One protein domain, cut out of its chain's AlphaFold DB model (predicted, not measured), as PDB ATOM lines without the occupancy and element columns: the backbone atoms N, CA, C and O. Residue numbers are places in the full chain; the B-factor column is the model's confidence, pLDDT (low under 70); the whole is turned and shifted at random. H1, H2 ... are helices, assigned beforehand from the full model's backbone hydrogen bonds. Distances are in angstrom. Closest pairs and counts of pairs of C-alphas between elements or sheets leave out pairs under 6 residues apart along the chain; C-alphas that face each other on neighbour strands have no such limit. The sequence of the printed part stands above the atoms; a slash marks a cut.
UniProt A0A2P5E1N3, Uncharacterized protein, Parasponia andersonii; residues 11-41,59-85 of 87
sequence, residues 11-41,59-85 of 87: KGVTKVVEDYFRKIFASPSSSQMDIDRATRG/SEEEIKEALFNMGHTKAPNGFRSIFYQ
ATOM      1  N   LYS A  11     189.295 161.359  77.335       60.75
ATOM      2  CA  LYS A  11     188.883 161.428  78.751       60.75
ATOM      3  C   LYS A  11     188.846 160.064  79.459       60.75
ATOM      4  O   LYS A  11     189.103 159.999  80.657       60.75
ATOM      5  N   GLY A  12     188.520 158.987  78.742       73.12
ATOM      6  CA  GLY A  12     188.525 157.630  79.296       73.12
ATOM      7  C   GLY A  12     189.943 157.133  79.569       73.12
ATOM      8  O   GLY A  12     190.192 156.543  80.615       73.12
ATOM      9  N   VAL A  13     190.881 157.449  78.673       83.38
ATOM     10  CA  VAL A  13     192.301 157.107  78.829       83.38
ATOM     11  C   VAL A  13     192.925 157.894  79.979       83.38
ATOM     12  O   VAL A  13     193.614 157.304  80.804       83.38
ATOM     13  N   THR A  14     192.631 159.195  80.096       89.12
ATOM     14  CA  THR A  14     193.128 160.027  81.207       89.12
ATOM     15  C   THR A  14     192.741 159.442  82.560       89.12
ATOM     16  O   THR A  14     193.601 159.275  83.417       89.12
ATOM     17  N   LYS A  15     191.477 159.038  82.726       89.62
ATOM     18  CA  LYS A  15     191.009 158.433  83.976       89.62
ATOM     19  C   LYS A  15     191.710 157.106  84.283       89.62
ATOM     20  O   LYS A  15     192.082 156.865  85.423       89.62
ATOM     21  N   VAL A  16     191.945 156.270  83.268       91.69
ATOM     22  CA  VAL A  16     192.699 155.015  83.430       91.69
ATOM     23  C   VAL A  16     194.135 155.286  83.885       91.69
ATOM     24  O   VAL A  16     194.626 154.601  84.780       91.69
ATOM     25  N   VAL A  17     194.795 156.296  83.313       92.06
ATOM     26  CA  VAL A  17     196.158 156.699  83.698       92.06
ATOM     27  C   VAL A  17     196.189 157.253  85.124       92.06
ATOM     28  O   VAL A  17     197.039 156.852  85.919       92.06
ATOM     29  N   GLU A  18     195.252 158.133  85.476       92.44
ATOM     30  CA  GLU A  18     195.136 158.692  86.828       92.44
ATOM     31  C   GLU A  18     194.883 157.606  87.876       92.44
ATOM     32  O   GLU A  18     195.568 157.573  88.899       92.44
ATOM     33  N   ASP A  19     193.943 156.695  87.617       90.88
ATOM     34  CA  ASP A  19     193.616 155.596  88.528       90.88
ATOM     35  C   ASP A  19     194.796 154.626  88.680       90.88
ATOM     36  O   ASP A  19     195.044 154.115  89.774       90.88
ATOM     37  N   TYR A  20     195.546 154.385  87.601       88.56
ATOM     38  CA  TYR A  20     196.748 153.556  87.620       88.56
ATOM     39  C   TYR A  20     197.839 154.164  88.510       88.56
ATOM     40  O   TYR A  20     198.304 153.511  89.447       88.56
ATOM     41  N   PHE A  21     198.202 155.428  88.281       90.06
ATOM     42  CA  PHE A  21     199.243 156.078  89.078       90.06
ATOM     43  C   PHE A  21     198.798 156.348  90.514       90.06
ATOM     44  O   PHE A  21     199.598 156.153  91.427       90.06
ATOM     45  N   ARG A  22     197.525 156.690  90.760       88.69
ATOM     46  CA  ARG A  22     196.994 156.768  92.132       88.69
ATOM     47  C   ARG A  22     197.183 155.454  92.872       88.69
ATOM     48  O   ARG A  22     197.608 155.486  94.015       88.69
ATOM     49  N   LYS A  23     196.898 154.313  92.242       86.69
ATOM     50  CA  LYS A  23     197.081 153.002  92.881       86.69
ATOM     51  C   LYS A  23     198.548 152.692  93.162       86.69
ATOM     52  O   LYS A  23     198.831 152.193  94.239       86.69
ATOM     53  N   ILE A  24     199.458 153.016  92.244       84.62
ATOM     54  CA  ILE A  24     200.904 152.809  92.441       84.62
ATOM     55  C   ILE A  24     201.457 153.695  93.559       84.62
ATOM     56  O   ILE A  24     202.270 153.243  94.356       84.62
ATOM     57  N   PHE A  25     201.030 154.954  93.629       82.19
ATOM     58  CA  PHE A  25     201.544 155.894  94.626       82.19
ATOM     59  C   PHE A  25     200.801 155.838  95.966       82.19
ATOM     60  O   PHE A  25     201.312 156.353  96.955       82.19
ATOM     61  N   ALA A  26     199.615 155.224  96.015       81.75
ATOM     62  CA  ALA A  26     198.853 155.006  97.246       81.75
ATOM     63  C   ALA A  26     198.937 153.566  97.774       81.75
ATOM     64  O   ALA A  26     198.405 153.294  98.850       81.75
ATOM     65  N   SER A  27     199.541 152.626  97.034       72.62
ATOM     66  CA  SER A  27     199.690 151.252  97.512       72.62
ATOM     67  C   SER A  27     200.551 151.224  98.778       72.62
ATOM     68  O   SER A  27     201.563 151.925  98.824       72.62
ATOM     69  N   PRO A  28     200.166 150.429  99.797       62.84
ATOM     70  CA  PRO A  28     200.947 150.300 101.018       62.84
ATOM     71  C   PRO A  28     202.367 149.844 100.682       62.84
ATOM     72  O   PRO A  28     202.570 149.093  99.727       62.84
ATOM     73  N   SER A  29     203.322 150.348 101.463       67.69
ATOM     74  CA  SER A  29     204.762 150.145 101.320       67.69
ATOM     75  C   SER A  29     205.111 148.724 100.879       67.69
ATOM     76  O   SER A  29     204.578 147.760 101.433       67.69
ATOM     77  N   SER A  30     206.009 148.607  99.893       76.69
ATOM     78  CA  SER A  30     206.561 147.336  99.416       76.69
ATOM     79  C   SER A  30     206.878 146.407 100.584       76.69
ATOM     80  O   SER A  30     207.418 146.853 101.600       76.69
ATOM     81  N   SER A  31     206.550 145.119 100.453       85.38
ATOM     82  CA  SER A  31     206.875 144.165 101.510       85.38
ATOM     83  C   SER A  31     208.391 144.122 101.728       85.38
ATOM     84  O   SER A  31     209.163 144.396 100.805       85.38
ATOM     85  N   GLN A  32     208.839 143.732 102.924       85.19
ATOM     86  CA  GLN A  32     210.274 143.567 103.189       85.19
ATOM     87  C   GLN A  32     210.933 142.643 102.149       85.19
ATOM     88  O   GLN A  32     212.025 142.919 101.673       85.19
ATOM     89  N   MET A  33     210.214 141.606 101.706       90.12
ATOM     90  CA  MET A  33     210.670 140.677 100.672       90.12
ATOM     91  C   MET A  33     210.898 141.354  99.311       90.12
ATOM     92  O   MET A  33     211.853 141.011  98.608       90.12
ATOM     93  N   ASP A  34     210.042 142.304  98.930       90.06
ATOM     94  CA  ASP A  34     210.193 143.064  97.683       90.06
ATOM     95  C   ASP A  34     211.409 143.991  97.751       90.06
ATOM     96  O   ASP A  34     212.167 144.087  96.783       90.06
ATOM     97  N   ILE A  35     211.625 144.624  98.908       88.06
ATOM     98  CA  ILE A  35     212.792 145.473  99.168       88.06
ATOM     99  C   ILE A  35     214.067 144.630  99.094       88.06
ATOM    100  O   ILE A  35     214.957 144.962  98.316       88.06
ATOM    101  N   ASP A  36     214.123 143.503  99.804       89.56
ATOM    102  CA  ASP A  36     215.280 142.598  99.819       89.56
ATOM    103  C   ASP A  36     215.594 142.041  98.424       89.56
ATOM    104  O   ASP A  36     216.750 141.807  98.064       89.56
ATOM    105  N   ARG A  37     214.563 141.806  97.604       91.88
ATOM    106  CA  ARG A  37     214.745 141.403  96.207       91.88
ATOM    107  C   ARG A  37     215.318 142.542  95.367       91.88
ATOM    108  O   ARG A  37     216.203 142.277  94.556       91.88
ATOM    109  N   ALA A  38     214.815 143.763  95.536       90.38
ATOM    110  CA  ALA A  38     215.255 144.936  94.781       90.38
ATOM    111  C   ALA A  38     216.679 145.382  95.152       90.38
ATOM    112  O   ALA A  38     217.405 145.877  94.293       90.38
ATOM    113  N   THR A  39     217.094 145.178  96.403       90.88
ATOM    114  CA  THR A  39     218.422 145.559  96.908       90.88
ATOM    115  C   THR A  39     219.440 144.419  96.858       90.88
ATOM    116  O   THR A  39     220.596 144.608  97.238       90.88
ATOM    117  N   ARG A  40     219.054 143.236  96.359       91.12
ATOM    118  CA  ARG A  40     219.921 142.055  96.276       91.12
ATOM    119  C   ARG A  40     221.162 142.343  95.424       91.12
ATOM    120  O   ARG A  40     221.086 142.366  94.199       91.12
ATOM    121  N   GLY A  41     222.308 142.508  96.081       91.31
ATOM    122  CA  GLY A  41     223.597 142.810  95.446       91.31
ATOM    123  C   GLY A  41     224.132 144.213  95.735       91.31
ATOM    124  O   GLY A  41     225.262 144.510  95.361       91.31
ATOM    125  N   SER A  59     218.032 170.069 113.992       93.31
ATOM    126  CA  SER A  59     218.406 171.231 114.801       93.31
ATOM    127  C   SER A  59     218.186 172.553 114.057       93.31
ATOM    128  O   SER A  59     218.041 172.601 112.831       93.31
ATOM    129  N   GLU A  60     218.155 173.661 114.799       92.25
ATOM    130  CA  GLU A  60     218.066 175.000 114.205       92.25
ATOM    131  C   GLU A  60     219.322 175.322 113.382       92.25
ATOM    132  O   GLU A  60     219.236 175.933 112.314       92.25
ATOM    133  N   GLU A  61     220.483 174.881 113.859       93.12
ATOM    134  CA  GLU A  61     221.774 175.010 113.194       93.12
ATOM    135  C   GLU A  61     221.774 174.295 111.840       93.12
ATOM    136  O   GLU A  61     222.094 174.918 110.828       93.12
ATOM    137  N   GLU A  62     221.324 173.039 111.787       91.44
ATOM    138  CA  GLU A  62     221.209 172.288 110.530       91.44
ATOM    139  C   GLU A  62     220.244 172.951 109.550       91.44
ATOM    140  O   GLU A  62     220.531 173.015 108.352       91.44
ATOM    141  N   ILE A  63     219.117 173.490 110.034       89.19
ATOM    142  CA  ILE A  63     218.188 174.242 109.180       89.19
ATOM    143  C   ILE A  63     218.881 175.471 108.594       89.19
ATOM    144  O   ILE A  63     218.748 175.723 107.395       89.19
ATOM    145  N   LYS A  64     219.609 176.239 109.413       89.25
ATOM    146  CA  LYS A  64     220.347 177.420 108.951       89.25
ATOM    147  C   LYS A  64     221.388 177.021 107.912       89.25
ATOM    148  O   LYS A  64     221.375 177.559 106.808       89.25
ATOM    149  N   GLU A  65     222.242 176.051 108.207       90.88
ATOM    150  CA  GLU A  65     223.275 175.600 107.270       90.88
ATOM    151  C   GLU A  65     222.675 175.090 105.958       90.88
ATOM    152  O   GLU A  65     223.081 175.522 104.874       90.88
ATOM    153  N   ALA A  66     221.661 174.225 106.026       89.25
ATOM    154  CA  ALA A  66     220.964 173.729 104.846       89.25
ATOM    155  C   ALA A  66     220.338 174.876 104.045       89.25
ATOM    156  O   ALA A  66     220.438 174.901 102.817       89.25
ATOM    157  N   LEU A  67     219.739 175.856 104.727       88.31
ATOM    158  CA  LEU A  67     219.165 177.036 104.098       88.31
ATOM    159  C   LEU A  67     220.206 177.823 103.312       88.31
ATOM    160  O   LEU A  67     219.940 178.123 102.153       88.31
ATOM    161  N   PHE A  68     221.373 178.118 103.879       88.62
ATOM    162  CA  PHE A  68     222.427 178.863 103.178       88.62
ATOM    163  C   PHE A  68     223.120 178.049 102.077       88.62
ATOM    164  O   PHE A  68     223.603 178.630 101.106       88.62
ATOM    165  N   ASN A  69     223.087 176.718 102.166       88.25
ATOM    166  CA  ASN A  69     223.608 175.817 101.135       88.25
ATOM    167  C   ASN A  69     222.620 175.548  99.983       88.25
ATOM    168  O   ASN A  69     223.008 175.039  98.928       88.25
ATOM    169  N   MET A  70     221.332 175.872 100.140       87.69
ATOM    170  CA  MET A  70     220.351 175.730  99.063       87.69
ATOM    171  C   MET A  70     220.534 176.802  97.979       87.69
ATOM    172  O   MET A  70     220.732 177.980  98.260       87.69
ATOM    173  N   GLY A  71     220.355 176.429  96.708       86.62
ATOM    174  CA  GLY A  71     220.297 177.413  95.621       86.62
ATOM    175  C   GLY A  71     219.142 178.407  95.813       86.62
ATOM    176  O   GLY A  71     218.063 178.010  96.244       86.62
ATOM    177  N   HIS A  72     219.342 179.679  95.455       82.75
ATOM    178  CA  HIS A  72     218.429 180.811  95.723       82.75
ATOM    179  C   HIS A  72     216.969 180.637  95.263       82.75
ATOM    180  O   HIS A  72     216.061 181.312  95.750       82.75
ATOM    181  N   THR A  73     216.734 179.766  94.279       84.88
ATOM    182  CA  THR A  73     215.411 179.491  93.703       84.88
ATOM    183  C   THR A  73     214.774 178.205  94.228       84.88
ATOM    184  O   THR A  73     213.613 177.945  93.905       84.88
ATOM    185  N   LYS A  74     215.480 177.415  95.051       83.69
ATOM    186  CA  LYS A  74     214.879 176.285  95.770       83.69
ATOM    187  C   LYS A  74     213.806 176.841  96.701       83.69
ATOM    188  O   LYS A  74     214.054 177.800  97.429       83.69
ATOM    189  N   ALA A  75     212.614 176.258  96.652       72.81
ATOM    190  CA  ALA A  75     211.511 176.659  97.507       72.81
ATOM    191  C   ALA A  75     211.345 175.633  98.634       72.81
ATOM    192  O   ALA A  75     210.901 174.526  98.337       72.81
ATOM    193  N   PRO A  76     211.683 175.957  99.900       68.06
ATOM    194  CA  PRO A  76     211.493 175.028 101.010       68.06
ATOM    195  C   PRO A  76     210.011 174.713 101.230       68.06
ATOM    196  O   PRO A  76     209.672 173.573 101.492       68.06
ATOM    197  N   ASN A  77     209.136 175.714 101.058       70.56
ATOM    198  CA  ASN A  77     207.685 175.623 101.265       70.56
ATOM    199  C   ASN A  77     206.927 176.613 100.354       70.56
ATOM    200  O   ASN A  77     206.109 177.408 100.807       70.56
ATOM    201  N   GLY A  78     207.267 176.655  99.062       75.31
ATOM    202  CA  GLY A  78     206.648 177.574  98.088       75.31
ATOM    203  C   GLY A  78     207.215 179.005  98.072       75.31
ATOM    204  O   GLY A  78     207.046 179.713  97.082       75.31
ATOM    205  N   PHE A  79     207.965 179.407  99.099       77.38
ATOM    206  CA  PHE A  79     208.776 180.633  99.095       77.38
ATOM    207  C   PHE A  79     210.205 180.332  98.661       77.38
ATOM    208  O   PHE A  79     210.757 179.316  99.062       77.38
ATOM    209  N   ARG A  80     210.821 181.207  97.863       81.75
ATOM    210  CA  ARG A  80     212.224 181.047  97.451       81.75
ATOM    211  C   ARG A  80     213.169 181.225  98.644       81.75
ATOM    212  O   ARG A  80     212.987 182.156  99.427       81.75
ATOM    213  N   SER A  81     214.198 180.387  98.742       84.06
ATOM    214  CA  SER A  81     215.215 180.440  99.804       84.06
ATOM    215  C   SER A  81     215.905 181.803  99.924       84.06
ATOM    216  O   SER A  81     216.249 182.199 101.034       84.06
ATOM    217  N   ILE A  82     216.023 182.569  98.831       84.12
ATOM    218  CA  ILE A  82     216.646 183.905  98.835       84.12
ATOM    219  C   ILE A  82     216.048 184.885  99.855       84.12
ATOM    220  O   ILE A  82     216.771 185.728 100.382       84.12
ATOM    221  N   PHE A  83     214.758 184.755 100.189       83.00
ATOM    222  CA  PHE A  83     214.117 185.611 101.198       83.00
ATOM    223  C   PHE A  83     214.669 185.401 102.610       83.00
ATOM    224  O   PHE A  83     214.544 186.290 103.442       83.00
ATOM    225  N   TYR A  84     215.269 184.243 102.875       83.81
ATOM    226  CA  TYR A  84     215.806 183.873 104.184       83.81
ATOM    227  C   TYR A  84     217.342 183.828 104.198       83.81
ATOM    228  O   TYR A  84     217.941 183.666 105.255       83.81
ATOM    229  N   GLN A  85     217.979 183.952 103.029       86.25
ATOM    230  CA  GLN A  85     219.438 183.987 102.869       86.25
ATOM    231  C   GLN A  85     220.011 185.411 102.846       86.25
ATOM    232  O   GLN A  85     221.225 185.586 102.890       86.25
TER     233      GLN A  85
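This is residues 11 to 41 and 59 to 85 of the 87 residues of an uncharacterized protein of Parasponia andersonii (UniProt A0A2P5E1N3). A drawn-out arm, residues 11 to 41, runs from the long helix H1 through a thin, stretched link to the short helix H2 at its far end, and it stands free of a smaller piece across an open space. In that second piece, residues 59 to 85, helix H3 is followed by a wide loop, residues 70 to 81, after which the short H4 brings Gln 85 back near Phe 68 of H3. The printed part has 58 residues, with four named helices in the order H1, H2, H3, H4 and no named strand, and its class is all helix. The whole is extended, with a radius of gyration of the C-alphas of 19.6 A, and its outline is flat, spanning 44 by 41 by 19 A.

H1 covers residues 11 to 26 and is the longest helix, 22.0 A from first to last C-alpha; C-alpha 11 is at (188.883, 161.428, 78.751) and C-alpha 26 at (198.853, 155.006, 97.246). H2 covers residues 32 to 38 and measures 9.9 A. After the cut, H3 covers residues 60 to 69 and measures 14.2 A, with C-alpha 60 at (218.066, 175.000, 114.205). H4 covers residues 82 to 85, measures 4.9 A and ends with C-alpha 85 at (219.438, 183.987, 102.869).

H1 touches no helix. H2, which follows it after a tight link of 5 residues, is apart from H1 and touches no helix either. H3 is apart from both H1 and H2, and H4 is apart from both as well. H3 and H4 only just touch, with 3 pairs of C-alphas within 8 A; the closest are the C-alphas of Phe 68 and Gln 85, 5.9 A apart, and the helix centres are 11.5 A apart. In H1, H2 and H3 every pair of O of residue i and N of residue i+4 is within hydrogen-bond range, while H4 is too short for such a pair and has its one O i to N i+3 pair within range.

The C-alphas farthest apart are those of Gly 12 and Glu 61, 50.6 A, and the first and last printed C-alphas, those of Lys 11 and Gln 85, are 45.0 A apart. Residues 42 to 58 of the chain are cut out and not printed, and C-alphas 41 and 59 are 34.8 A apart across the cut. The link from H2 to H3 runs across this cut. The link from H3 to H4, residues 70 to 81, is long, with 12 residues. The mean pLDDT of the printed part is 84.8; residue 11, residues 28 to 29 and residue 76 are under 70, where the model's confidence is low.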